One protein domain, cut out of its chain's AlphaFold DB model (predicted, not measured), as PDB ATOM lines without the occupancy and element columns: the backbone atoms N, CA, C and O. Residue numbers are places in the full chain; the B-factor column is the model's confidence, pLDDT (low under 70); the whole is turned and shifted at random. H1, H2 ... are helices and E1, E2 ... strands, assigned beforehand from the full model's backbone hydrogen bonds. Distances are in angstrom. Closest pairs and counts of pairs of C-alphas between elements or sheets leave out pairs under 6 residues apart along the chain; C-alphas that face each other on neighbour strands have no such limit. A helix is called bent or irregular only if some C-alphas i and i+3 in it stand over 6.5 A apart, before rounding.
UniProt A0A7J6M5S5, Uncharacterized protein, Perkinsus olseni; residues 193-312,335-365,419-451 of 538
ATOM      1  N   SER A 193     178.602 183.617 111.661       88.50
ATOM      2  CA  SER A 193     178.217 182.323 112.255       88.50
ATOM      3  C   SER A 193     178.519 181.172 111.286       88.50
ATOM      4  O   SER A 193     178.893 180.078 111.700       88.50
ATOM      5  N   LEU A 194     178.454 181.438 109.979       91.25
ATOM      6  CA  LEU A 194     178.907 180.564 108.905       91.25
ATOM      7  C   LEU A 194     180.261 180.989 108.346       91.25
ATOM      8  O   LEU A 194     180.539 182.162 108.108       91.25
ATOM      9  N   LEU A 195     181.105 180.008 108.029       92.88
ATOM     10  CA  LEU A 195     182.387 180.293 107.391       92.88
ATOM     11  C   LEU A 195     182.176 181.016 106.047       92.88
ATOM     12  O   LEU A 195     181.452 180.504 105.187       92.88
ATOM     13  N   PRO A 196     182.851 182.156 105.795       95.06
ATOM     14  CA  PRO A 196     182.692 182.888 104.538       95.06
ATOM     15  C   PRO A 196     183.009 182.057 103.293       95.06
ATOM     16  O   PRO A 196     182.389 182.247 102.250       95.06
ATOM     17  N   SER A 197     183.940 181.109 103.404       95.44
ATOM     18  CA  SER A 197     184.271 180.171 102.330       95.44
ATOM     19  C   SER A 197     183.130 179.205 102.001       95.44
ATOM     20  O   SER A 197     182.926 178.860 100.838       95.44
ATOM     21  N   PHE A 198     182.349 178.800 103.006       95.44
ATOM     22  CA  PHE A 198     181.154 177.982 102.821       95.44
ATOM     23  C   PHE A 198     180.035 178.805 102.176       95.44
ATOM     24  O   PHE A 198     179.428 178.364 101.204       95.44
ATOM     25  N   ILE A 199     179.836 180.049 102.627       96.00
ATOM     26  CA  ILE A 199     178.886 180.982 102.002       96.00
ATOM     27  C   ILE A 199     179.230 181.206 100.520       96.00
ATOM     28  O   ILE A 199     178.345 181.147  99.669       96.00
ATOM     29  N   ASN A 200     180.505 181.418 100.186       96.12
ATOM     30  CA  ASN A 200     180.935 181.592  98.796       96.12
ATOM     31  C   ASN A 200     180.650 180.359  97.936       96.12
ATOM     32  O   ASN A 200     180.192 180.514  96.806       96.12
ATOM     33  N   MET A 201     180.855 179.149  98.468       96.62
ATOM     34  CA  MET A 201     180.486 177.914  97.771       96.62
ATOM     35  C   MET A 201     178.986 177.885  97.447       96.62
ATOM     36  O   MET A 201     178.622 177.613  96.305       96.62
ATOM     37  N   ILE A 202     178.120 178.217  98.413       96.19
ATOM     38  CA  ILE A 202     176.663 178.275  98.208       96.19
ATOM     39  C   ILE A 202     176.312 179.287  97.111       96.19
ATOM     40  O   ILE A 202     175.547 178.976  96.198       96.19
ATOM     41  N   ILE A 203     176.884 180.494  97.179       95.75
ATOM     42  CA  ILE A 203     176.660 181.560  96.191       95.75
ATOM     43  C   ILE A 203     177.078 181.100  94.792       95.75
ATOM     44  O   ILE A 203     176.352 181.318  93.822       95.75
ATOM     45  N   ASP A 204     178.242 180.470  94.675       95.81
ATOM     46  CA  ASP A 204     178.769 179.997  93.400       95.81
ATOM     47  C   ASP A 204     177.924 178.863  92.820       95.81
ATOM     48  O   ASP A 204     177.631 178.877  91.624       95.81
ATOM     49  N   PHE A 205     177.485 177.911  93.644       95.38
ATOM     50  CA  PHE A 205     176.633 176.809  93.194       95.38
ATOM     51  C   PHE A 205     175.255 177.306  92.756       95.38
ATOM     52  O   PHE A 205     174.777 176.900  91.694       95.38
ATOM     53  N   ALA A 206     174.664 178.246  93.500       94.12
ATOM     54  CA  ALA A 206     173.400 178.880  93.135       94.12
ATOM     55  C   ALA A 206     173.514 179.654  91.808       94.12
ATOM     56  O   ALA A 206     172.674 179.496  90.922       94.12
ATOM     57  N   HIS A 207     174.580 180.441  91.611       93.31
ATOM     58  CA  HIS A 207     174.812 181.148  90.345       93.31
ATOM     59  C   HIS A 207     175.099 180.209  89.171       93.31
ATOM     60  O   HIS A 207     174.689 180.493  88.046       93.31
ATOM     61  N   ALA A 208     175.791 179.097  89.419       94.56
ATOM     62  CA  ALA A 208     176.040 178.061  88.423       94.56
ATOM     63  C   ALA A 208     174.794 177.208  88.124       94.56
ATOM     64  O   ALA A 208     174.874 176.323  87.274       94.56
ATOM     65  N   ARG A 209     173.663 177.467  88.803       93.31
ATOM     66  CA  ARG A 209     172.414 176.698  88.699       93.31
ATOM     67  C   ARG A 209     172.646 175.200  88.905       93.31
ATOM     68  O   ARG A 209     172.025 174.375  88.237       93.31
ATOM     69  N   ARG A 210     173.584 174.853  89.791       92.94
ATOM     70  CA  ARG A 210     173.770 173.464  90.208       92.94
ATOM     71  C   ARG A 210     172.566 173.064  91.051       92.94
ATOM     72  O   ARG A 210     172.082 173.868  91.842       92.94
ATOM     73  N   ASP A 211     172.102 171.837  90.874       91.69
ATOM     74  CA  ASP A 211     171.066 171.268  91.725       91.69
ATOM     75  C   ASP A 211     171.735 170.697  92.980       91.69
ATOM     76  O   ASP A 211     172.515 169.750  92.891       91.69
ATOM     77  N   PHE A 212     171.527 171.334  94.132       95.06
ATOM     78  CA  PHE A 212     172.118 170.911  95.401       95.06
ATOM     79  C   PHE A 212     171.162 171.149  96.569       95.06
ATOM     80  O   PHE A 212     170.226 171.944  96.487       95.06
ATOM     81  N   ALA A 213     171.427 170.470  97.678       95.25
ATOM     82  CA  ALA A 213     170.754 170.703  98.944       95.25
ATOM     83  C   ALA A 213     171.765 170.666 100.090       95.25
ATOM     84  O   ALA A 213     172.847 170.089  99.964       95.25
ATOM     85  N   ILE A 214     171.417 171.311 101.197       95.31
ATOM     86  CA  ILE A 214     172.238 171.408 102.398       95.31
ATOM     87  C   ILE A 214     171.467 170.758 103.538       95.31
ATOM     88  O   ILE A 214     170.372 171.200 103.880       95.31
ATOM     89  N   VAL A 215     172.061 169.735 104.144       93.88
ATOM     90  CA  VAL A 215     171.544 169.132 105.372       93.88
ATOM     91  C   VAL A 215     172.442 169.572 106.521       93.88
ATOM     92  O   VAL A 215     173.587 169.133 106.627       93.88
ATOM     93  N   LEU A 216     171.943 170.482 107.353       92.75
ATOM     94  CA  LEU A 216     172.617 170.924 108.569       92.75
ATOM     95  C   LEU A 216     172.358 169.893 109.659       92.75
ATOM     96  O   LEU A 216     171.208 169.539 109.901       92.75
ATOM     97  N   ARG A 217     173.415 169.403 110.301       88.62
ATOM     98  CA  ARG A 217     173.312 168.420 111.380       88.62
ATOM     99  C   ARG A 217     173.981 168.944 112.624       88.62
ATOM    100  O   ARG A 217     175.128 169.386 112.554       88.62
ATOM    101  N   ASP A 218     173.277 168.839 113.736       86.69
ATOM    102  CA  ASP A 218     173.803 169.212 115.037       86.69
ATOM    103  C   ASP A 218     173.428 168.188 116.099       86.69
ATOM    104  O   ASP A 218     172.420 167.498 115.962       86.69
ATOM    105  N   ALA A 219     174.254 168.080 117.132       80.56
ATOM    106  CA  ALA A 219     174.046 167.167 118.244       80.56
ATOM    107  C   ALA A 219     173.772 167.983 119.505       80.56
ATOM    108  O   ALA A 219     174.578 168.835 119.877       80.56
ATOM    109  N   ILE A 220     172.648 167.711 120.167       77.31
ATOM    110  CA  ILE A 220     172.363 168.318 121.469       77.31
ATOM    111  C   ILE A 220     173.322 167.709 122.497       77.31
ATOM    112  O   ILE A 220     173.437 166.484 122.594       77.31
ATOM    113  N   SER A 221     174.021 168.554 123.255       69.25
ATOM    114  CA  SER A 221     174.779 168.110 124.424       69.25
ATOM    115  C   SER A 221     173.826 167.588 125.496       69.25
ATOM    116  O   SER A 221     172.798 168.209 125.750       69.25
ATOM    117  N   SER A 222     174.196 166.491 126.158       64.06
ATOM    118  CA  SER A 222     173.416 165.838 127.224       64.06
ATOM    119  C   SER A 222     172.999 166.757 128.375       64.06
ATOM    120  O   SER A 222     172.090 166.415 129.115       64.06
ATOM    121  N   ASP A 223     173.647 167.911 128.533       67.12
ATOM    122  CA  ASP A 223     173.431 168.818 129.664       67.12
ATOM    123  C   ASP A 223     172.169 169.695 129.530       67.12
ATOM    124  O   ASP A 223     171.789 170.380 130.484       67.12
ATOM    125  N   ASP A 224     171.521 169.697 128.360       67.12
ATOM    126  CA  ASP A 224     170.283 170.438 128.111       67.12
ATOM    127  C   ASP A 224     169.065 169.496 128.179       67.12
ATOM    128  O   ASP A 224     168.501 169.088 127.164       67.12
ATOM    129  N   ASP A 225     168.623 169.196 129.404       63.69
ATOM    130  CA  ASP A 225     167.484 168.310 129.720       63.69
ATOM    131  C   ASP A 225     166.105 168.811 129.231       63.69
ATOM    132  O   ASP A 225     165.079 168.223 129.575       63.69
ATOM    133  N   ASP A 226     166.011 169.922 128.490       74.00
ATOM    134  CA  ASP A 226     164.717 170.455 128.048       74.00
ATOM    135  C   ASP A 226     164.295 169.851 126.692       74.00
ATOM    136  O   ASP A 226     164.729 170.316 125.630       74.00
ATOM    137  N   PRO A 227     163.366 168.871 126.671       64.38
ATOM    138  CA  PRO A 227     162.910 168.236 125.438       64.38
ATOM    139  C   PRO A 227     162.151 169.198 124.512       64.38
ATOM    140  O   PRO A 227     161.890 168.843 123.356       64.38
ATOM    141  N   SER A 228     161.777 170.392 124.987       70.25
ATOM    142  CA  SER A 228     161.103 171.421 124.196       70.25
ATOM    143  C   SER A 228     162.057 172.270 123.352       70.25
ATOM    144  O   SER A 228     161.598 172.928 122.411       70.25
ATOM    145  N   ILE A 229     163.370 172.215 123.611       70.50
ATOM    146  CA  ILE A 229     164.375 172.878 122.777       70.50
ATOM    147  C   ILE A 229     164.483 172.104 121.460       70.50
ATOM    148  O   ILE A 229     165.068 171.024 121.361       70.50
ATOM    149  N   LEU A 230     163.829 172.654 120.439       60.09
ATOM    150  CA  LEU A 230     163.783 172.101 119.087       60.09
ATOM    151  C   LEU A 230     164.890 172.635 118.184       60.09
ATOM    152  O   LEU A 230     164.936 172.207 117.042       60.09
ATOM    153  N   VAL A 231     165.707 173.593 118.633       66.44
ATOM    154  CA  VAL A 231     166.835 174.152 117.874       66.44
ATOM    155  C   VAL A 231     167.908 174.590 118.862       66.44
ATOM    156  O   VAL A 231     167.607 175.347 119.784       66.44
ATOM    157  N   THR A 232     169.141 174.126 118.676       74.25
ATOM    158  CA  THR A 232     170.299 174.665 119.398       74.25
ATOM    159  C   THR A 232     170.529 176.119 118.985       74.25
ATOM    160  O   THR A 232     170.172 176.536 117.878       74.25
ATOM    161  N   GLU A 233     171.117 176.925 119.869       77.31
ATOM    162  CA  GLU A 233     171.419 178.331 119.564       77.31
ATOM    163  C   GLU A 233     172.318 178.463 118.318       77.31
ATOM    164  O   GLU A 233     172.139 179.382 117.511       77.31
ATOM    165  N   ASP A 234     173.205 177.489 118.107       78.38
ATOM    166  CA  ASP A 234     174.123 177.428 116.972       78.38
ATOM    167  C   ASP A 234     173.396 177.162 115.646       78.38
ATOM    168  O   ASP A 234     173.550 177.935 114.695       78.38
ATOM    169  N   VAL A 235     172.544 176.128 115.568       82.69
ATOM    170  CA  VAL A 235     171.767 175.845 114.345       82.69
ATOM    171  C   VAL A 235     170.801 176.978 114.046       82.69
ATOM    172  O   VAL A 235     170.684 177.381 112.889       82.69
ATOM    173  N   ALA A 236     170.146 177.533 115.068       85.75
ATOM    174  CA  ALA A 236     169.246 178.666 114.894       85.75
ATOM    175  C   ALA A 236     169.984 179.862 114.274       85.75
ATOM    176  O   ALA A 236     169.505 180.439 113.298       85.75
ATOM    177  N   SER A 237     171.180 180.177 114.780       85.81
ATOM    178  CA  SER A 237     172.014 181.270 114.269       85.81
ATOM    179  C   SER A 237     172.469 181.029 112.827       85.81
ATOM    180  O   SER A 237     172.451 181.954 112.013       85.81
ATOM    181  N   VAL A 238     172.839 179.792 112.482       89.50
ATOM    182  CA  VAL A 238     173.228 179.401 111.117       89.50
ATOM    183  C   VAL A 238     172.050 179.502 110.147       89.50
ATOM    184  O   VAL A 238     172.188 180.062 109.058       89.50
ATOM    185  N   VAL A 239     170.883 178.983 110.534       91.75
ATOM    186  CA  VAL A 239     169.654 179.046 109.735       91.75
ATOM    187  C   VAL A 239     169.225 180.499 109.529       91.75
ATOM    188  O   VAL A 239     168.882 180.878 108.409       91.75
ATOM    189  N   GLU A 240     169.299 181.336 110.565       92.38
ATOM    190  CA  GLU A 240     168.979 182.761 110.469       92.38
ATOM    191  C   GLU A 240     169.973 183.508 109.561       92.38
ATOM    192  O   GLU A 240     169.560 184.312 108.719       92.38
ATOM    193  N   GLU A 241     171.276 183.218 109.648       94.06
ATOM    194  CA  GLU A 241     172.281 183.798 108.747       94.06
ATOM    195  C   GLU A 241     172.045 183.389 107.283       94.06
ATOM    196  O   GLU A 241     172.081 184.248 106.391       94.06
ATOM    197  N   LEU A 242     171.740 182.112 107.019       95.19
ATOM    198  CA  LEU A 242     171.362 181.635 105.683       95.19
ATOM    199  C   LEU A 242     170.094 182.320 105.182       95.19
ATOM    200  O   LEU A 242     170.057 182.764 104.035       95.19
ATOM    201  N   GLN A 243     169.076 182.466 106.028       95.19
ATOM    202  CA  GLN A 243     167.852 183.177 105.672       95.19
ATOM    203  C   GLN A 243     168.163 184.621 105.256       95.19
ATOM    204  O   GLN A 243     167.725 185.073 104.194       95.19
ATOM    205  N   LEU A 244     168.991 185.337 106.025       95.56
ATOM    206  CA  LEU A 244     169.418 186.692 105.670       95.56
ATOM    207  C   LEU A 244     170.193 186.747 104.349       95.56
ATOM    208  O   LEU A 244     170.055 187.727 103.609       95.56
ATOM    209  N   LEU A 245     171.025 185.742 104.056       96.31
ATOM    210  CA  LEU A 245     171.741 185.627 102.782       96.31
ATOM    211  C   LEU A 245     170.759 185.495 101.620       96.31
ATOM    212  O   LEU A 245     170.869 186.232 100.639       96.31
ATOM    213  N   CYS A 246     169.779 184.607 101.753       95.88
ATOM    214  CA  CYS A 246     168.804 184.332 100.706       95.88
ATOM    215  C   CYS A 246     167.893 185.536 100.441       95.88
ATOM    216  O   CYS A 246     167.657 185.880  99.288       95.88
ATOM    217  N   GLU A 247     167.478 186.258 101.483       95.56
ATOM    218  CA  GLU A 247     166.674 187.486 101.368       95.56
ATOM    219  C   GLU A 247     167.468 188.717 100.884       95.56
ATOM    220  O   GLU A 247     166.916 189.811 100.729       95.56
ATOM    221  N   GLY A 248     168.789 188.591 100.722       95.69
ATOM    222  CA  GLY A 248     169.687 189.701 100.406       95.69
ATOM    223  C   GLY A 248     169.751 190.791 101.471       95.69
ATOM    224  O   GLY A 248     170.025 191.960 101.176       95.69
ATOM    225  N   LYS A 249     169.511 190.408 102.726       95.88
ATOM    226  CA  LYS A 249     169.631 191.260 103.918       95.88
ATOM    227  C   LYS A 249     170.921 191.010 104.698       95.88
ATOM    228  O   LYS A 249     171.223 191.768 105.618       95.88
ATOM    229  N   HIS A 250     171.701 190.006 104.313       95.75
ATOM    230  CA  HIS A 250     172.965 189.670 104.954       95.75
ATOM    231  C   HIS A 250     173.940 190.864 104.947       95.75
ATOM    232  O   HIS A 250     174.216 191.416 103.878       95.75
ATOM    233  N   PRO A 251     174.531 191.263 106.089       93.75
ATOM    234  CA  PRO A 251     175.414 192.429 106.192       93.75
ATOM    235  C   PRO A 251     176.548 192.456 105.168       93.75
ATOM    236  O   PRO A 251     176.835 193.509 104.599       93.75
ATOM    237  N   ALA A 252     177.158 191.299 104.902       95.38
ATOM    238  CA  ALA A 252     178.224 191.143 103.913       95.38
ATOM    239  C   ALA A 252     177.753 191.035 102.445       95.38
ATOM    240  O   ALA A 252     178.598 191.112 101.556       95.38
ATOM    241  N   TYR A 253     176.446 190.880 102.183       96.25
ATOM    242  CA  TYR A 253     175.902 190.609 100.841       96.25
ATOM    243  C   TYR A 253     174.618 191.394 100.495       96.25
ATOM    244  O   TYR A 253     173.850 191.002  99.619       96.25
ATOM    245  N   CYS A 254     174.365 192.523 101.159       95.38
ATOM    246  CA  CYS A 254     173.125 193.295 100.993       95.38
ATOM    247  C   CYS A 254     173.219 194.450  99.979       95.38
ATOM    248  O   CYS A 254     172.260 195.206  99.805       95.38
ATOM    249  N   GLY A 255     174.376 194.665  99.342       96.31
ATOM    250  CA  GLY A 255     174.610 195.813  98.455       96.31
ATOM    251  C   GLY A 255     174.899 197.138  99.175       96.31
ATOM    252  O   GLY A 255     175.262 198.127  98.538       96.31
ATOM    253  N   LYS A 256     174.750 197.193 100.506       95.81
ATOM    254  CA  LYS A 256     175.099 198.367 101.325       95.81
ATOM    255  C   LYS A 256     176.571 198.316 101.731       95.81
ATOM    256  O   LYS A 256     177.204 197.267 101.681       95.81
ATOM    257  N   TYR A 257     177.134 199.448 102.148       95.50
ATOM    258  CA  TYR A 257     178.513 199.526 102.665       95.50
ATOM    259  C   TYR A 257     179.588 198.961 101.712       95.50
ATOM    260  O   TYR A 257     180.596 198.419 102.169       95.50
ATOM    261  N   PHE A 258     179.371 199.121 100.398       95.25
ATOM    262  CA  PHE A 258     180.223 198.608  99.314       95.25
ATOM    263  C   PHE A 258     180.291 197.077  99.217       95.25
ATOM    264  O   PHE A 258     181.250 196.530  98.680       95.25
ATOM    265  N   THR A 259     179.280 196.379  99.733       95.75
ATOM    266  CA  THR A 259     179.156 194.927  99.568       95.75
ATOM    267  C   THR A 259     178.489 194.568  98.245       95.75
ATOM    268  O   THR A 259     177.768 195.376  97.657       95.75
ATOM    269  N   LYS A 260     178.721 193.343  97.763       95.56
ATOM    270  CA  LYS A 260     177.951 192.768  96.651       95.56
ATOM    271  C   LYS A 260     176.508 192.558  97.118       95.56
ATOM    272  O   LYS A 260     176.302 192.244  98.281       95.56
ATOM    273  N   LYS A 261     175.513 192.722  96.244       96.12
ATOM    274  CA  LYS A 261     174.137 192.296  96.540       96.12
ATOM    275  C   LYS A 261     173.945 190.867  96.037       96.12
ATOM    276  O   LYS A 261     174.154 190.626  94.851       96.12
ATOM    277  N   ILE A 262     173.562 189.958  96.924       95.44
ATOM    278  CA  ILE A 262     173.160 188.580  96.617       95.44
ATOM    279  C   ILE A 262     171.757 188.385  97.179       95.44
ATOM    280  O   ILE A 262     171.488 188.888  98.260       95.44
ATOM    281  N   ALA A 263     170.876 187.702  96.456       95.19
ATOM    282  CA  ALA A 263     169.576 187.266  96.959       95.19
ATOM    283  C   ALA A 263     169.213 185.959  96.249       95.19
ATOM    284  O   ALA A 263     169.125 185.950  95.024       95.19
ATOM    285  N   ASN A 264     169.058 184.879  97.011       93.62
ATOM    286  CA  ASN A 264     168.741 183.532  96.527       93.62
ATOM    287  C   ASN A 264     167.337 183.110  97.008       93.62
ATOM    288  O   ASN A 264     167.166 182.059  97.620       93.62
ATOM    289  N   ASP A 265     166.348 183.977  96.808       93.69
ATOM    290  CA  ASP A 265     164.955 183.797  97.242       93.69
ATOM    291  C   ASP A 265     164.030 183.301  96.117       93.69
ATOM    292  O   ASP A 265     162.808 183.341  96.252       93.69
ATOM    293  N   GLY A 266     164.602 182.907  94.974       92.25
ATOM    294  CA  GLY A 266     163.857 182.520  93.774       92.25
ATOM    295  C   GLY A 266     163.153 183.674  93.048       92.25
ATOM    296  O   GLY A 266     162.470 183.434  92.056       92.25
ATOM    297  N   SER A 267     163.306 184.931  93.491       92.25
ATOM    298  CA  SER A 267     162.644 186.080  92.848       92.25
ATOM    299  C   SER A 267     163.232 186.431  91.477       92.25
ATOM    300  O   SER A 267     162.554 187.024  90.635       92.25
ATOM    301  N   VAL A 268     164.497 186.074  91.247       90.06
ATOM    302  CA  VAL A 268     165.185 186.247  89.966       90.06
ATOM    303  C   VAL A 268     164.993 184.990  89.128       90.06
ATOM    304  O   VAL A 268     165.310 183.890  89.574       90.06
ATOM    305  N   ASP A 269     164.516 185.160  87.894       89.25
ATOM    306  CA  ASP A 269     164.244 184.045  86.988       89.25
ATOM    307  C   ASP A 269     165.477 183.140  86.783       89.25
ATOM    308  O   ASP A 269     166.582 183.584  86.445       89.25
ATOM    309  N   GLY A 270     165.275 181.844  87.017       85.81
ATOM    310  CA  GLY A 270     166.308 180.814  86.974       85.81
ATOM    311  C   GLY A 270     167.323 180.844  88.121       85.81
ATOM    312  O   GLY A 270     168.354 180.179  88.007       85.81
ATOM    313  N   MET A 271     167.086 181.607  89.192       88.44
ATOM    314  CA  MET A 271     167.857 181.530  90.433       88.44
ATOM    315  C   MET A 271     167.174 180.566  91.402       88.44
ATOM    316  O   MET A 271     165.959 180.591  91.567       88.44
ATOM    317  N   MET A 272     167.963 179.693  92.017       89.50
ATOM    318  CA  MET A 272     167.466 178.684  92.945       89.50
ATOM    319  C   MET A 272     167.010 179.336  94.256       89.50
ATOM    320  O   MET A 272     167.749 180.147  94.820       89.50
ATOM    321  N   ASP A 273     165.816 178.984  94.738       93.94
ATOM    322  CA  ASP A 273     165.376 179.348  96.087       93.94
ATOM    323  C   ASP A 273     166.007 178.383  97.090       93.94
ATOM    324  O   ASP A 273     165.747 177.179  97.066       93.94
ATOM    325  N   ILE A 274     166.878 178.917  97.939       95.12
ATOM    326  CA  ILE A 274     167.571 178.155  98.982       95.12
ATOM    327  C   ILE A 274     167.226 178.669 100.382       95.12
ATOM    328  O   ILE A 274     167.974 178.426 101.330       95.12
ATOM    329  N   ARG A 275     166.109 179.393 100.529       95.19
ATOM    330  CA  ARG A 275     165.638 179.861 101.835       95.19
ATOM    331  C   ARG A 275     165.341 178.672 102.754       95.19
ATOM    332  O   ARG A 275     164.543 177.808 102.379       95.19
ATOM    333  N   PRO A 276     165.938 178.622 103.958       94.69
ATOM    334  CA  PRO A 276     165.511 177.681 104.981       94.69
ATOM    335  C   PRO A 276     164.029 177.868 105.315       94.69
ATOM    336  O   PRO A 276     163.542 178.993 105.433       94.69
ATOM    337  N   GLN A 277     163.310 176.765 105.501       93.81
ATOM    338  CA  GLN A 277     161.934 176.801 105.991       93.81
ATOM    339  C   GLN A 277     161.892 176.207 107.390       93.81
ATOM    340  O   GLN A 277     162.547 175.206 107.681       93.81
ATOM    341  N   SER A 278     161.096 176.811 108.263       90.50
ATOM    342  CA  SER A 278     160.989 176.367 109.650       90.50
ATOM    343  C   SER A 278     160.358 174.962 109.749       90.50
ATOM    344  O   SER A 278     160.738 174.157 110.598       90.50
ATOM    345  N   THR A 279     159.499 174.607 108.786       92.75
ATOM    346  CA  THR A 279     158.928 173.265 108.572       92.75
ATOM    347  C   THR A 279     159.961 172.193 108.214       92.75
ATOM    348  O   THR A 279     159.686 171.015 108.423       92.75
ATOM    349  N   HIS A 280     161.155 172.570 107.741       93.38
ATOM    350  CA  HIS A 280     162.260 171.661 107.402       93.38
ATOM    351  C   HIS A 280     163.292 171.517 108.529       93.38
ATOM    352  O   HIS A 280     164.430 171.108 108.295       93.38
ATOM    353  N   THR A 281     162.912 171.860 109.761       92.44
ATOM    354  CA  THR A 281     163.704 171.543 110.952       92.44
ATOM    355  C   THR A 281     163.158 170.274 111.593       92.44
ATOM    356  O   THR A 281     162.044 170.263 112.126       92.44
ATOM    357  N   GLY A 282     163.935 169.204 111.494       92.25
ATOM    358  CA  GLY A 282     163.613 167.885 112.011       92.25
ATOM    359  C   GLY A 282     164.477 167.483 113.198       92.25
ATOM    360  O   GLY A 282     165.543 168.041 113.455       92.25
ATOM    361  N   VAL A 283     164.005 166.471 113.912       90.94
ATOM    362  CA  VAL A 283     164.716 165.813 115.007       90.94
ATOM    363  C   VAL A 283     164.870 164.346 114.642       90.94
ATOM    364  O   VAL A 283     163.887 163.698 114.269       90.94
ATOM    365  N   ILE A 284     166.096 163.842 114.749       91.00
ATOM    366  CA  ILE A 284     166.412 162.427 114.601       91.00
ATOM    367  C   ILE A 284     166.738 161.842 115.976       91.00
ATOM    368  O   ILE A 284     167.573 162.366 116.716       91.00
ATOM    369  N   ILE A 285     166.037 160.770 116.323       88.81
ATOM    370  CA  ILE A 285     166.240 160.010 117.555       88.81
ATOM    371  C   ILE A 285     166.744 158.636 117.130       88.81
ATOM    372  O   ILE A 285     166.029 157.899 116.447       88.81
ATOM    373  N   ALA A 286     167.984 158.313 117.492       82.12
ATOM    374  CA  ALA A 286     168.590 157.018 117.207       82.12
ATOM    375  C   ALA A 286     168.459 156.129 118.447       82.12
ATOM    376  O   ALA A 286     169.228 156.283 119.387       82.12
ATOM    377  N   SER A 287     167.476 155.220 118.473       78.69
ATOM    378  CA  SER A 287     167.313 154.288 119.594       78.69
ATOM    379  C   SER A 287     168.107 152.995 119.393       78.69
ATOM    380  O   SER A 287     168.005 152.340 118.351       78.69
ATOM    381  N   THR A 288     168.882 152.612 120.410       68.69
ATOM    382  CA  THR A 288     169.624 151.340 120.498       68.69
ATOM    383  C   THR A 288     168.872 150.256 121.279       68.69
ATOM    384  O   THR A 288     169.418 149.180 121.492       68.69
ATOM    385  N   GLN A 289     167.633 150.519 121.715       59.94
ATOM    386  CA  GLN A 289     167.031 149.805 122.847       59.94
ATOM    387  C   GLN A 289     166.544 148.367 122.569       59.94
ATOM    388  O   GLN A 289     166.215 147.668 123.522       59.94
ATOM    389  N   ASP A 290     166.549 147.891 121.318       60.50
ATOM    390  CA  ASP A 290     166.166 146.513 120.981       60.50
ATOM    391  C   ASP A 290     167.268 145.818 120.168       60.50
ATOM    392  O   ASP A 290     167.613 146.271 119.073       60.50
ATOM    393  N   ASP A 291     167.762 144.688 120.693       58.19
ATOM    394  CA  ASP A 291     168.959 143.921 120.286       58.19
ATOM    395  C   ASP A 291     169.096 143.561 118.787       58.19
ATOM    396  O   ASP A 291     170.146 143.071 118.386       58.19
ATOM    397  N   ASP A 292     168.105 143.830 117.932       59.66
ATOM    398  CA  ASP A 292     168.163 143.527 116.494       59.66
ATOM    399  C   ASP A 292     167.532 144.596 115.576       59.66
ATOM    400  O   ASP A 292     167.540 144.433 114.351       59.66
ATOM    401  N   ASN A 293     166.971 145.693 116.106       65.81
ATOM    402  CA  ASN A 293     166.239 146.655 115.276       65.81
ATOM    403  C   ASN A 293     166.481 148.102 115.718       65.81
ATOM    404  O   ASN A 293     165.674 148.687 116.436       65.81
ATOM    405  N   HIS A 294     167.588 148.686 115.244       68.81
ATOM    406  CA  HIS A 294     167.856 150.121 115.359       68.81
ATOM    407  C   HIS A 294     166.637 150.923 114.887       68.81
ATOM    408  O   HIS A 294     166.321 150.963 113.693       68.81
ATOM    409  N   LEU A 295     165.933 151.543 115.834       76.62
ATOM    410  CA  LEU A 295     164.777 152.371 115.538       76.62
ATOM    411  C   LEU A 295     165.250 153.813 115.404       76.62
ATOM    412  O   LEU A 295     165.356 154.552 116.381       76.62
ATOM    413  N   THR A 296     165.530 154.202 114.167       84.62
ATOM    414  CA  THR A 296     165.756 155.601 113.807       84.62
ATOM    415  C   THR A 296     164.414 156.251 113.530       84.62
ATOM    416  O   THR A 296     163.688 155.815 112.636       84.62
ATOM    417  N   ILE A 297     164.073 157.285 114.292       91.56
ATOM    418  CA  ILE A 297     162.867 158.084 114.067       91.56
ATOM    419  C   ILE A 297     163.306 159.460 113.593       91.56
ATOM    420  O   ILE A 297     163.985 160.173 114.329       91.56
ATOM    421  N   LEU A 298     162.904 159.836 112.380       93.25
ATOM    422  CA  LEU A 298     163.057 161.192 111.863       93.25
ATOM    423  C   LEU A 298     161.689 161.878 111.893       93.25
ATOM    424  O   LEU A 298     160.747 161.411 111.259       93.25
ATOM    425  N   SER A 299     161.574 162.986 112.622       93.12
ATOM    426  CA  SER A 299     160.310 163.713 112.791       93.12
ATOM    427  C   SER A 299     160.465 165.202 112.494       93.12
ATOM    428  O   SER A 299     161.516 165.774 112.775       93.12
ATOM    429  N   PHE A 300     159.413 165.844 111.977       93.81
ATOM    430  CA  PHE A 300     159.379 167.289 111.694       93.81
ATOM    431  C   PHE A 300     158.274 167.985 112.504       93.81
ATOM    432  O   PHE A 300     157.172 168.220 111.999       93.81
ATOM    433  N   PRO A 301     158.534 168.352 113.777       90.50
ATOM    434  CA  PRO A 301     157.492 168.823 114.693       90.50
ATOM    435  C   PRO A 301     156.744 170.065 114.205       90.50
ATOM    436  O   PRO A 301     155.551 170.204 114.460       90.50
ATOM    437  N   GLN A 302     157.428 170.982 113.514       89.69
ATOM    438  CA  GLN A 302     156.787 172.190 112.994       89.69
ATOM    439  C   GLN A 302     155.844 171.883 111.827       89.69
ATOM    440  O   GLN A 302     154.728 172.397 111.806       89.69
ATOM    441  N   ARG A 303     156.249 170.998 110.909       89.00
ATOM    442  CA  ARG A 303     155.409 170.526 109.798       89.00
ATOM    443  C   ARG A 303     154.148 169.833 110.320       89.00
ATOM    444  O   ARG A 303     153.045 170.196 109.923       89.00
ATOM    445  N   ASN A 304     154.307 168.961 111.314       86.25
ATOM    446  CA  ASN A 304     153.194 168.253 111.957       86.25
ATOM    447  C   ASN A 304     152.200 169.204 112.653       86.25
ATOM    448  O   ASN A 304     150.998 168.949 112.670       86.25
ATOM    449  N   LYS A 305     152.677 170.326 113.213       85.75
ATOM    450  CA  LYS A 305     151.795 171.350 113.800       85.75
ATOM    451  C   LYS A 305     150.967 172.071 112.738       85.75
ATOM    452  O   LYS A 305     149.778 172.274 112.966       85.75
ATOM    453  N   HIS A 306     151.564 172.448 111.606       78.75
ATOM    454  CA  HIS A 306     150.853 173.167 110.544       78.75
ATOM    455  C   HIS A 306     149.690 172.348 109.967       78.75
ATOM    456  O   HIS A 306     148.577 172.863 109.908       78.75
ATOM    457  N   GLN A 307     149.913 171.061 109.688       77.12
ATOM    458  CA  GLN A 307     148.862 170.149 109.214       77.12
ATOM    459  C   GLN A 307     147.684 170.061 110.198       77.12
ATOM    460  O   GLN A 307     146.525 170.140 109.803       77.12
ATOM    461  N   SER A 308     147.964 170.001 111.507       76.31
ATOM    462  CA  SER A 308     146.903 169.930 112.523       76.31
ATOM    463  C   SER A 308     146.009 171.177 112.586       76.31
ATOM    464  O   SER A 308     144.838 171.072 112.951       76.31
ATOM    465  N   VAL A 309     146.546 172.354 112.244       78.38
ATOM    466  CA  VAL A 309     145.791 173.617 112.249       78.38
ATOM    467  C   VAL A 309     144.928 173.726 110.996       78.38
ATOM    468  O   VAL A 309     143.751 174.058 111.114       78.38
ATOM    469  N   GLU A 310     145.476 173.394 109.826       79.25
ATOM    470  CA  GLU A 310     144.736 173.419 108.557       79.25
ATOM    471  C   GLU A 310     143.553 172.436 108.586       79.25
ATOM    472  O   GLU A 310     142.417 172.838 108.322       79.25
ATOM    473  N   ALA A 311     143.767 171.205 109.063       77.81
ATOM    474  CA  ALA A 311     142.698 170.220 109.242       77.81
ATOM    475  C   ALA A 311     141.601 170.696 110.220       77.81
ATOM    476  O   ALA A 311     140.406 170.456 110.018       77.81
ATOM    477  N   ALA A 312     141.982 171.408 111.288       80.25
ATOM    478  CA  ALA A 312     141.026 171.967 112.242       80.25
ATOM    479  C   ALA A 312     140.198 173.114 111.631       80.25
ATOM    480  O   ALA A 312     138.985 173.169 111.850       80.25
ATOM    481  N   PRO A 335     151.227 162.332 109.984       62.66
ATOM    482  CA  PRO A 335     152.361 163.090 110.489       62.66
ATOM    483  C   PRO A 335     153.640 162.634 109.782       62.66
ATOM    484  O   PRO A 335     153.837 161.436 109.578       62.66
ATOM    485  N   THR A 336     154.524 163.571 109.441       82.31
ATOM    486  CA  THR A 336     155.830 163.274 108.822       82.31
ATOM    487  C   THR A 336     156.797 162.754 109.881       82.31
ATOM    488  O   THR A 336     157.735 163.421 110.326       82.31
ATOM    489  N   GLU A 337     156.484 161.559 110.364       91.19
ATOM    490  CA  GLU A 337     157.350 160.707 111.154       91.19
ATOM    491  C   GLU A 337     157.793 159.547 110.261       91.19
ATOM    492  O   GLU A 337     156.977 158.734 109.831       91.19
ATOM    493  N   TYR A 338     159.091 159.469 109.997       92.50
ATOM    494  CA  TYR A 338     159.692 158.404 109.208       92.50
ATOM    495  C   TYR A 338     160.383 157.419 110.145       92.50
ATOM    496  O   TYR A 338     161.210 157.828 110.971       92.50
ATOM    497  N   ARG A 339     160.052 156.129 110.032       91.94
ATOM    498  CA  ARG A 339     160.552 155.087 110.935       91.94
ATOM    499  C   ARG A 339     161.510 154.148 110.207       91.94
ATOM    500  O   ARG A 339     161.195 153.530 109.194       91.94
ATOM    501  N   GLY A 340     162.696 153.994 110.779       90.69
ATOM    502  CA  GLY A 340     163.788 153.220 110.202       90.69
ATOM    503  C   GLY A 340     164.547 153.979 109.111       90.69
ATOM    504  O   GLY A 340     164.117 155.012 108.597       90.69
ATOM    505  N   PHE A 341     165.714 153.448 108.745       90.88
ATOM    506  CA  PHE A 341     166.650 154.127 107.849       90.88
ATOM    507  C   PHE A 341     166.104 154.380 106.442       90.88
ATOM    508  O   PHE A 341     166.332 155.450 105.883       90.88
ATOM    509  N   ALA A 342     165.374 153.417 105.872       90.31
ATOM    510  CA  ALA A 342     164.836 153.531 104.518       90.31
ATOM    511  C   ALA A 342     163.770 154.631 104.409       90.31
ATOM    512  O   ALA A 342     163.823 155.442 103.485       90.31
ATOM    513  N   GLU A 343     162.839 154.693 105.366       91.44
ATOM    514  CA  GLU A 343     161.822 155.746 105.395       91.44
ATOM    515  C   GLU A 343     162.454 157.100 105.707       91.44
ATOM    516  O   GLU A 343     162.142 158.072 105.028       91.44
ATOM    517  N   ALA A 344     163.382 157.170 106.670       92.62
ATOM    518  CA  ALA A 344     164.065 158.415 107.016       92.62
ATOM    519  C   ALA A 344     164.864 158.982 105.831       92.62
ATOM    520  O   ALA A 344     164.788 160.178 105.555       92.62
ATOM    521  N   TYR A 345     165.585 158.131 105.090       93.12
ATOM    522  CA  TYR A 345     166.263 158.539 103.858       93.12
ATOM    523  C   TYR A 345     165.263 158.986 102.797       93.12
ATOM    524  O   TYR A 345     165.439 160.052 102.218       93.12
ATOM    525  N   SER A 346     164.204 158.208 102.553       91.00
ATOM    526  CA  SER A 346     163.200 158.556 101.545       91.00
ATOM    527  C   SER A 346     162.509 159.882 101.862       91.00
ATOM    528  O   SER A 346     162.368 160.715 100.972       91.00
ATOM    529  N   GLY A 347     162.123 160.105 103.118       91.19
ATOM    530  CA  GLY A 347     161.538 161.360 103.578       91.19
ATOM    531  C   GLY A 347     162.491 162.533 103.400       91.19
ATOM    532  O   GLY A 347     162.139 163.552 102.813       91.19
ATOM    533  N   LEU A 348     163.748 162.376 103.817       92.19
ATOM    534  CA  LEU A 348     164.751 163.426 103.659       92.19
ATOM    535  C   LEU A 348     165.019 163.756 102.184       92.19
ATOM    536  O   LEU A 348     165.016 164.921 101.794       92.19
ATOM    537  N   VAL A 349     165.270 162.736 101.371       92.12
ATOM    538  CA  VAL A 349     165.853 162.883 100.035       92.12
ATOM    539  C   VAL A 349     164.807 163.053  98.940       92.12
ATOM    540  O   VAL A 349     165.038 163.807  97.997       92.12
ATOM    541  N   HIS A 350     163.664 162.377  99.044       90.25
ATOM    542  CA  HIS A 350     162.641 162.370  97.997       90.25
ATOM    543  C   HIS A 350     161.419 163.235  98.320       90.25
ATOM    544  O   HIS A 350     160.674 163.556  97.398       90.25
ATOM    545  N   GLU A 351     161.223 163.638  99.578       91.00
ATOM    546  CA  GLU A 351     160.130 164.538  99.973       91.00
ATOM    547  C   GLU A 351     160.666 165.925 100.348       91.00
ATOM    548  O   GLU A 351     160.401 166.906  99.657       91.00
ATOM    549  N   LEU A 352     161.507 166.014 101.378       91.56
ATOM    550  CA  LEU A 352     161.871 167.300 101.979       91.56
ATOM    551  C   LEU A 352     162.883 168.098 101.160       91.56
ATOM    552  O   LEU A 352     162.719 169.302 101.005       91.56
ATOM    553  N   ILE A 353     163.922 167.457 100.619       91.94
ATOM    554  CA  ILE A 353     164.929 168.139  99.791       91.94
ATOM    555  C   ILE A 353     164.326 168.753  98.506       91.94
ATOM    556  O   ILE A 353     164.693 169.880  98.151       91.94
ATOM    557  N   PRO A 354     163.421 168.064  97.783       90.50
ATOM    558  CA  PRO A 354     162.716 168.657  96.650       90.50
ATOM    559  C   PRO A 354     161.831 169.850  97.030       90.50
ATOM    560  O   PRO A 354     161.745 170.804  96.256       90.50
ATOM    561  N   GLU A 355     161.204 169.816  98.208       89.44
ATOM    562  CA  GLU A 355     160.389 170.921  98.725       89.44
ATOM    563  C   GLU A 355     161.233 172.104  99.228       89.44
ATOM    564  O   GLU A 355     160.873 173.267  99.031       89.44
ATOM    565  N   GLY A 356     162.372 171.822  99.860       87.81
ATOM    566  CA  GLY A 356     163.273 172.808 100.432       87.81
ATOM    567  C   GLY A 356     164.734 172.398 100.333       87.81
ATOM    568  O   GLY A 356     165.149 171.312 100.713       87.81
ATOM    569  N   ARG A 357     165.570 173.325  99.874       93.38
ATOM    570  CA  ARG A 357     166.990 173.052  99.601       93.38
ATOM    571  C   ARG A 357     167.877 173.080 100.840       93.38
ATOM    572  O   ARG A 357     169.051 172.735 100.749       93.38
ATOM    573  N   VAL A 358     167.337 173.492 101.983       95.38
ATOM    574  CA  VAL A 358     168.032 173.493 103.270       95.38
ATOM    575  C   VAL A 358     167.155 172.786 104.292       95.38
ATOM    576  O   VAL A 358     166.045 173.238 104.573       95.38
ATOM    577  N   VAL A 359     167.671 171.695 104.853       95.00
ATOM    578  CA  VAL A 359     167.032 170.907 105.913       95.00
ATOM    579  C   VAL A 359     167.946 170.937 107.131       95.00
ATOM    580  O   VAL A 359     169.156 170.769 106.999       95.00
ATOM    581  N   SER A 360     167.387 171.166 108.315       94.00
ATOM    582  CA  SER A 360     168.136 171.101 109.576       94.00
ATOM    583  C   SER A 360     167.693 169.875 110.354       94.00
ATOM    584  O   SER A 360     166.499 169.662 110.522       94.00
ATOM    585  N   ILE A 361     168.637 169.060 110.807       92.56
ATOM    586  CA  ILE A 361     168.388 167.833 111.557       92.56
ATOM    587  C   ILE A 361     169.137 167.926 112.875       92.56
ATOM    588  O   ILE A 361     170.345 168.162 112.902       92.56
ATOM    589  N   ILE A 362     168.415 167.712 113.964       89.88
ATOM    590  CA  ILE A 362     168.981 167.720 115.306       89.88
ATOM    591  C   ILE A 362     169.005 166.299 115.832       89.88
ATOM    592  O   ILE A 362     167.971 165.639 115.922       89.88
ATOM    593  N   GLU A 363     170.199 165.836 116.159       88.62
ATOM    594  CA  GLU A 363     170.468 164.527 116.727       88.62
ATOM    595  C   GLU A 363     170.302 164.594 118.238       88.62
ATOM    596  O   GLU A 363     170.991 165.359 118.921       88.62
ATOM    597  N   ARG A 364     169.375 163.787 118.758       85.25
ATOM    598  CA  ARG A 364     169.227 163.573 120.196       85.25
ATOM    599  C   ARG A 364     169.870 162.243 120.582       85.25
ATOM    600  O   ARG A 364     169.472 161.220 120.012       85.25
ATOM    601  N   PRO A 365     170.842 162.239 121.513       76.88
ATOM    602  CA  PRO A 365     171.321 160.994 122.095       76.88
ATOM    603  C   PRO A 365     170.189 160.327 122.884       76.88
ATOM    604  O   PRO A 365     169.261 160.988 123.349       76.88
ATOM    605  N   LEU A 419     184.841 164.287 103.002       81.31
ATOM    606  CA  LEU A 419     185.785 165.377 102.886       81.31
ATOM    607  C   LEU A 419     186.152 165.852 104.281       81.31
ATOM    608  O   LEU A 419     185.367 166.490 104.982       81.31
ATOM    609  N   ARG A 420     187.386 165.542 104.683       81.56
ATOM    610  CA  ARG A 420     187.944 166.071 105.923       81.56
ATOM    611  C   ARG A 420     188.211 167.561 105.748       81.56
ATOM    612  O   ARG A 420     189.001 167.954 104.890       81.56
ATOM    613  N   VAL A 421     187.590 168.370 106.599       85.44
ATOM    614  CA  VAL A 421     187.800 169.818 106.611       85.44
ATOM    615  C   VAL A 421     189.094 170.153 107.338       85.44
ATOM    616  O   VAL A 421     189.288 169.812 108.504       85.44
ATOM    617  N   GLU A 422     189.970 170.875 106.655       86.19
ATOM    618  CA  GLU A 422     191.122 171.533 107.251       86.19
ATOM    619  C   GLU A 422     190.694 172.911 107.749       86.19
ATOM    620  O   GLU A 422     190.590 173.851 106.963       86.19
ATOM    621  N   SER A 423     190.441 173.042 109.056       85.06
ATOM    622  CA  SER A 423     189.886 174.264 109.660       85.06
ATOM    623  C   SER A 423     190.687 175.521 109.311       85.06
ATOM    624  O   SER A 423     190.110 176.567 109.012       85.06
ATOM    625  N   TYR A 424     192.021 175.427 109.277       86.50
ATOM    626  CA  TYR A 424     192.867 176.550 108.875       86.50
ATOM    627  C   TYR A 424     192.584 176.996 107.438       86.50
ATOM    628  O   TYR A 424     192.355 178.179 107.184       86.50
ATOM    629  N   ARG A 425     192.541 176.063 106.481       89.88
ATOM    630  CA  ARG A 425     192.263 176.411 105.085       89.88
ATOM    631  C   ARG A 425     190.819 176.840 104.882       89.88
ATOM    632  O   ARG A 425     190.585 177.809 104.170       89.88
ATOM    633  N   ALA A 426     189.877 176.189 105.554       91.00
ATOM    634  CA  ALA A 426     188.468 176.556 105.526       91.00
ATOM    635  C   ALA A 426     188.238 177.995 106.000       91.00
ATOM    636  O   ALA A 426     187.409 178.700 105.431       91.00
ATOM    637  N   THR A 427     188.992 178.464 106.995       90.81
ATOM    638  CA  THR A 427     188.889 179.851 107.473       90.81
ATOM    639  C   THR A 427     189.660 180.847 106.608       90.81
ATOM    640  O   THR A 427     189.176 181.953 106.376       90.81
ATOM    641  N   THR A 428     190.844 180.489 106.102       92.06
ATOM    642  CA  THR A 428     191.737 181.440 105.412       92.06
ATOM    643  C   THR A 428     191.554 181.503 103.893       92.06
ATOM    644  O   THR A 428     191.791 182.559 103.303       92.06
ATOM    645  N   HIS A 429     191.102 180.424 103.252       94.88
ATOM    646  CA  HIS A 429     190.881 180.349 101.808       94.88
ATOM    647  C   HIS A 429     189.391 180.471 101.474       94.88
ATOM    648  O   HIS A 429     188.584 179.604 101.794       94.88
ATOM    649  N   MET A 430     189.034 181.541 100.762       93.69
ATOM    650  CA  MET A 430     187.644 181.863 100.407       93.69
ATOM    651  C   MET A 430     186.973 180.852  99.471       93.69
ATOM    652  O   MET A 430     185.752 180.763  99.491       93.69
ATOM    653  N   ASP A 431     187.750 180.077  98.713       96.19
ATOM    654  CA  ASP A 431     187.239 179.070  97.774       96.19
ATOM    655  C   ASP A 431     187.419 177.634  98.294       96.19
ATOM    656  O   ASP A 431     187.227 176.677  97.547       96.19
ATOM    657  N   TYR A 432     187.806 177.460  99.566       95.50
ATOM    658  CA  TYR A 432     188.183 176.155 100.119       95.50
ATOM    659  C   TYR A 432     187.112 175.081  99.907       95.50
ATOM    660  O   TYR A 432     187.394 174.058  99.292       95.50
ATOM    661  N   PHE A 433     185.882 175.321 100.373       94.88
ATOM    662  CA  PHE A 433     184.808 174.331 100.274       94.88
ATOM    663  C   PHE A 433     184.409 174.046  98.831       94.88
ATOM    664  O   PHE A 433     184.152 172.899  98.489       94.88
ATOM    665  N   LYS A 434     184.424 175.064  97.967       95.12
ATOM    666  CA  LYS A 434     184.162 174.888  96.540       95.12
ATOM    667  C   LYS A 434     185.172 173.933  95.908       95.12
ATOM    668  O   LYS A 434     184.762 172.948  95.307       95.12
ATOM    669  N   LEU A 435     186.467 174.205  96.083       95.31
ATOM    670  CA  LEU A 435     187.531 173.356  95.544       95.31
ATOM    671  C   LEU A 435     187.474 171.946  96.135       95.31
ATOM    672  O   LEU A 435     187.638 170.977  95.405       95.31
ATOM    673  N   LEU A 436     187.188 171.838  97.434       92.69
ATOM    674  CA  LEU A 436     187.058 170.561  98.130       92.69
ATOM    675  C   LEU A 436     185.913 169.720  97.545       92.69
ATOM    676  O   LEU A 436     186.107 168.545  97.248       92.69
ATOM    677  N   VAL A 437     184.735 170.320  97.339       92.38
ATOM    678  CA  VAL A 437     183.578 169.641  96.737       92.38
ATOM    679  C   VAL A 437     183.838 169.294  95.269       92.38
ATOM    680  O   VAL A 437     183.490 168.201  94.839       92.38
ATOM    681  N   GLU A 438     184.474 170.172  94.495       92.75
ATOM    682  CA  GLU A 438     184.824 169.885  93.096       92.75
ATOM    683  C   GLU A 438     185.824 168.724  92.981       92.75
ATOM    684  O   GLU A 438     185.595 167.806  92.195       92.75
ATOM    685  N   GLU A 439     186.853 168.683  93.830       91.38
ATOM    686  CA  GLU A 439     187.791 167.556  93.918       91.38
ATOM    687  C   GLU A 439     187.073 166.242  94.273       91.38
ATOM    688  O   GLU A 439     187.335 165.194  93.677       91.38
ATOM    689  N   ALA A 440     186.127 166.301  95.212       88.38
ATOM    690  CA  ALA A 440     185.257 165.187  95.575       88.38
ATOM    691  C   ALA A 440     184.468 164.646  94.378       88.38
ATOM    692  O   ALA A 440     184.448 163.436  94.128       88.38
ATOM    693  N   ILE A 441     183.819 165.553  93.645       87.94
ATOM    694  CA  ILE A 441     183.003 165.230  92.476       87.94
ATOM    695  C   ILE A 441     183.866 164.584  91.393       87.94
ATOM    696  O   ILE A 441     183.491 163.541  90.844       87.94
ATOM    697  N   ASP A 442     185.037 165.157  91.122       89.62
ATOM    698  CA  ASP A 442     185.975 164.653  90.124       89.62
ATOM    699  C   ASP A 442     186.493 163.260  90.495       89.62
ATOM    700  O   ASP A 442     186.462 162.349  89.662       89.62
ATOM    701  N   LYS A 443     186.891 163.052  91.757       87.69
ATOM    702  CA  LYS A 443     187.363 161.752  92.255       87.69
ATOM    703  C   LYS A 443     186.301 160.667  92.089       87.69
ATOM    704  O   LYS A 443     186.605 159.593  91.571       87.69
ATOM    705  N   HIS A 444     185.062 160.949  92.475       84.31
ATOM    706  CA  HIS A 444     183.955 160.005  92.324       84.31
ATOM    707  C   HIS A 444     183.625 159.728  90.855       84.31
ATOM    708  O   HIS A 444     183.443 158.582  90.453       84.31
ATOM    709  N   THR A 445     183.640 160.763  90.013       87.06
ATOM    710  CA  THR A 445     183.443 160.603  88.568       87.06
ATOM    711  C   THR A 445     184.533 159.720  87.951       87.06
ATOM    712  O   THR A 445     184.252 158.907  87.068       87.06
ATOM    713  N   MET A 446     185.784 159.843  88.405       89.12
ATOM    714  CA  MET A 446     186.883 158.970  87.984       89.12
ATOM    715  C   MET A 446     186.717 157.529  88.482       89.12
ATOM    716  O   MET A 446     186.992 156.604  87.717       89.12
ATOM    717  N   GLN A 447     186.242 157.327  89.714       85.81
ATOM    718  CA  GLN A 447     185.929 155.997  90.252       85.81
ATOM    719  C   GLN A 447     184.852 155.301  89.414       85.81
ATOM    720  O   GLN A 447     185.121 154.232  88.873       85.81
ATOM    721  N   LEU A 448     183.715 155.958  89.165       83.69
ATOM    722  CA  LEU A 448     182.636 155.412  88.330       83.69
ATOM    723  C   LEU A 448     183.108 155.054  86.912       83.69
ATOM    724  O   LEU A 448     182.717 154.034  86.347       83.69
ATOM    725  N   ARG A 449     183.980 155.877  86.315       88.31
ATOM    726  CA  ARG A 449     184.583 155.572  85.004       88.31
ATOM    727  C   ARG A 449     185.471 154.332  85.052       88.31
ATOM    728  O   ARG A 449     185.441 153.548  84.107       88.31
ATOM    729  N   THR A 450     186.241 154.169  86.123       89.44
ATOM    730  CA  THR A 450     187.155 153.036  86.311       89.44
ATOM    731  C   THR A 450     186.364 151.749  86.518       89.44
ATOM    732  O   THR A 450     186.602 150.777  85.809       89.44
ATOM    733  N   GLU A 451     185.344 151.770  87.378       85.19
ATOM    734  CA  GLU A 451     184.433 150.641  87.606       85.19
ATOM    735  C   GLU A 451     183.713 150.224  86.319       85.19
ATOM    736  O   GLU A 451     183.665 149.041  85.977       85.19
TER     737      GLU A 451
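This is residues 193 to 312, 335 to 365 and 419 to 451 of the 538 residues of an uncharacterized protein of Perkinsus olseni (UniProt A0A7J6M5S5). A twisted sheet of five strands has H4 packed on one face and H2 on the other, while a separate group of three helices, H1, H5 and H6, lies away from the sheet, with H1 near H2. Residues 441 to 451 of H6 stick out from this group, and H3 only grazes the sheet with residues 301 to 304 and leads away from it. The 184 printed residues include six named helices and five named strands, in the order H1 E1 H2 E2 E3 H3 E4 H4 E5 H5 H6; the class is mixed, and the mixed sheet runs E1 E5 E2 E3 E4. The whole is compact, with a radius of gyration of the C-alphas of 18.4 A and spans of 53 by 49 by 36 A.

H1, residues 196 to 207, begins at C-alpha 196 (182.692, 182.888, 104.538) and is 16.3 A long. E1 is residues 214 to 219, H2 residues 233 to 246, 20.0 A, and E2 residues 281 to 287, 19.6 A. E3 is residues 295 to 299, H3 residues 301 to 312, and E4 residues 337 to 339. H4, residues 340 to 355, is 21.4 A long; it is neither bent nor irregular, but only just: C-alphas 350 and 353 are 6.5 A apart. E5 is residues 358 to 364, 19.7 A, and H5 residues 423 to 428. H6, residues 432 to 451, is 28.7 A long and ends at C-alpha 451 (184.433, 150.641, 87.606).

E1 and E5 are parallel, with N 216 and O 359 at 2.8 A; E5 and E2 are parallel, with N 282 and O 360 at 2.8 A. E2 and E3 form an antiparallel hairpin, with N 283 and O 299 at 2.8 A, and E3 and E4 are antiparallel, with N 338 and O 298 at 2.8 A. E1, H2, E2 and E4, H4, E5 are split strand-helix-strand units, other strands lying between their two strands, with right-handed crossovers. Helices on both faces make three layers: H2, at a height of 10.4 A over the sheet, is over E1 and E5, and H4 is on the opposite face, its closest C-alphas to E3 being Gly 340 and Thr 296, 4.7 A. H1 touches H6 with residues 197 to 201 alone, at a steep tilt of 59 degrees, the closest C-alphas being Met 201 and Lys 434, 4.9 A. H1 touches H5, about perpendicular at 73 degrees, the closest C-alphas being Ser 197 and Ala 426, 6.4 A. H5 and H6 only just touch, only at the corner, with 3 pairs of C-alphas within 8 A, the closest Ala 426 and Tyr 432, 5.4 A. Every O i to N i+4 pair is within hydrogen-bond range in H1, H2, H3, H5 and H6, and 9 of 12 in H4.

The C-alphas farthest apart, Phe 258 and Asp 291, are 59.6 A apart. Residues 313 to 334 and 366 to 418 are not printed, with C-alpha gaps of 14.5 A and 24.4 A. The links E1 to H2 and H2 to E2 are long. Mean pLDDT of the printed part is 87.8; 16 residues are under 70, among them 221 to 225 and 288 to 294.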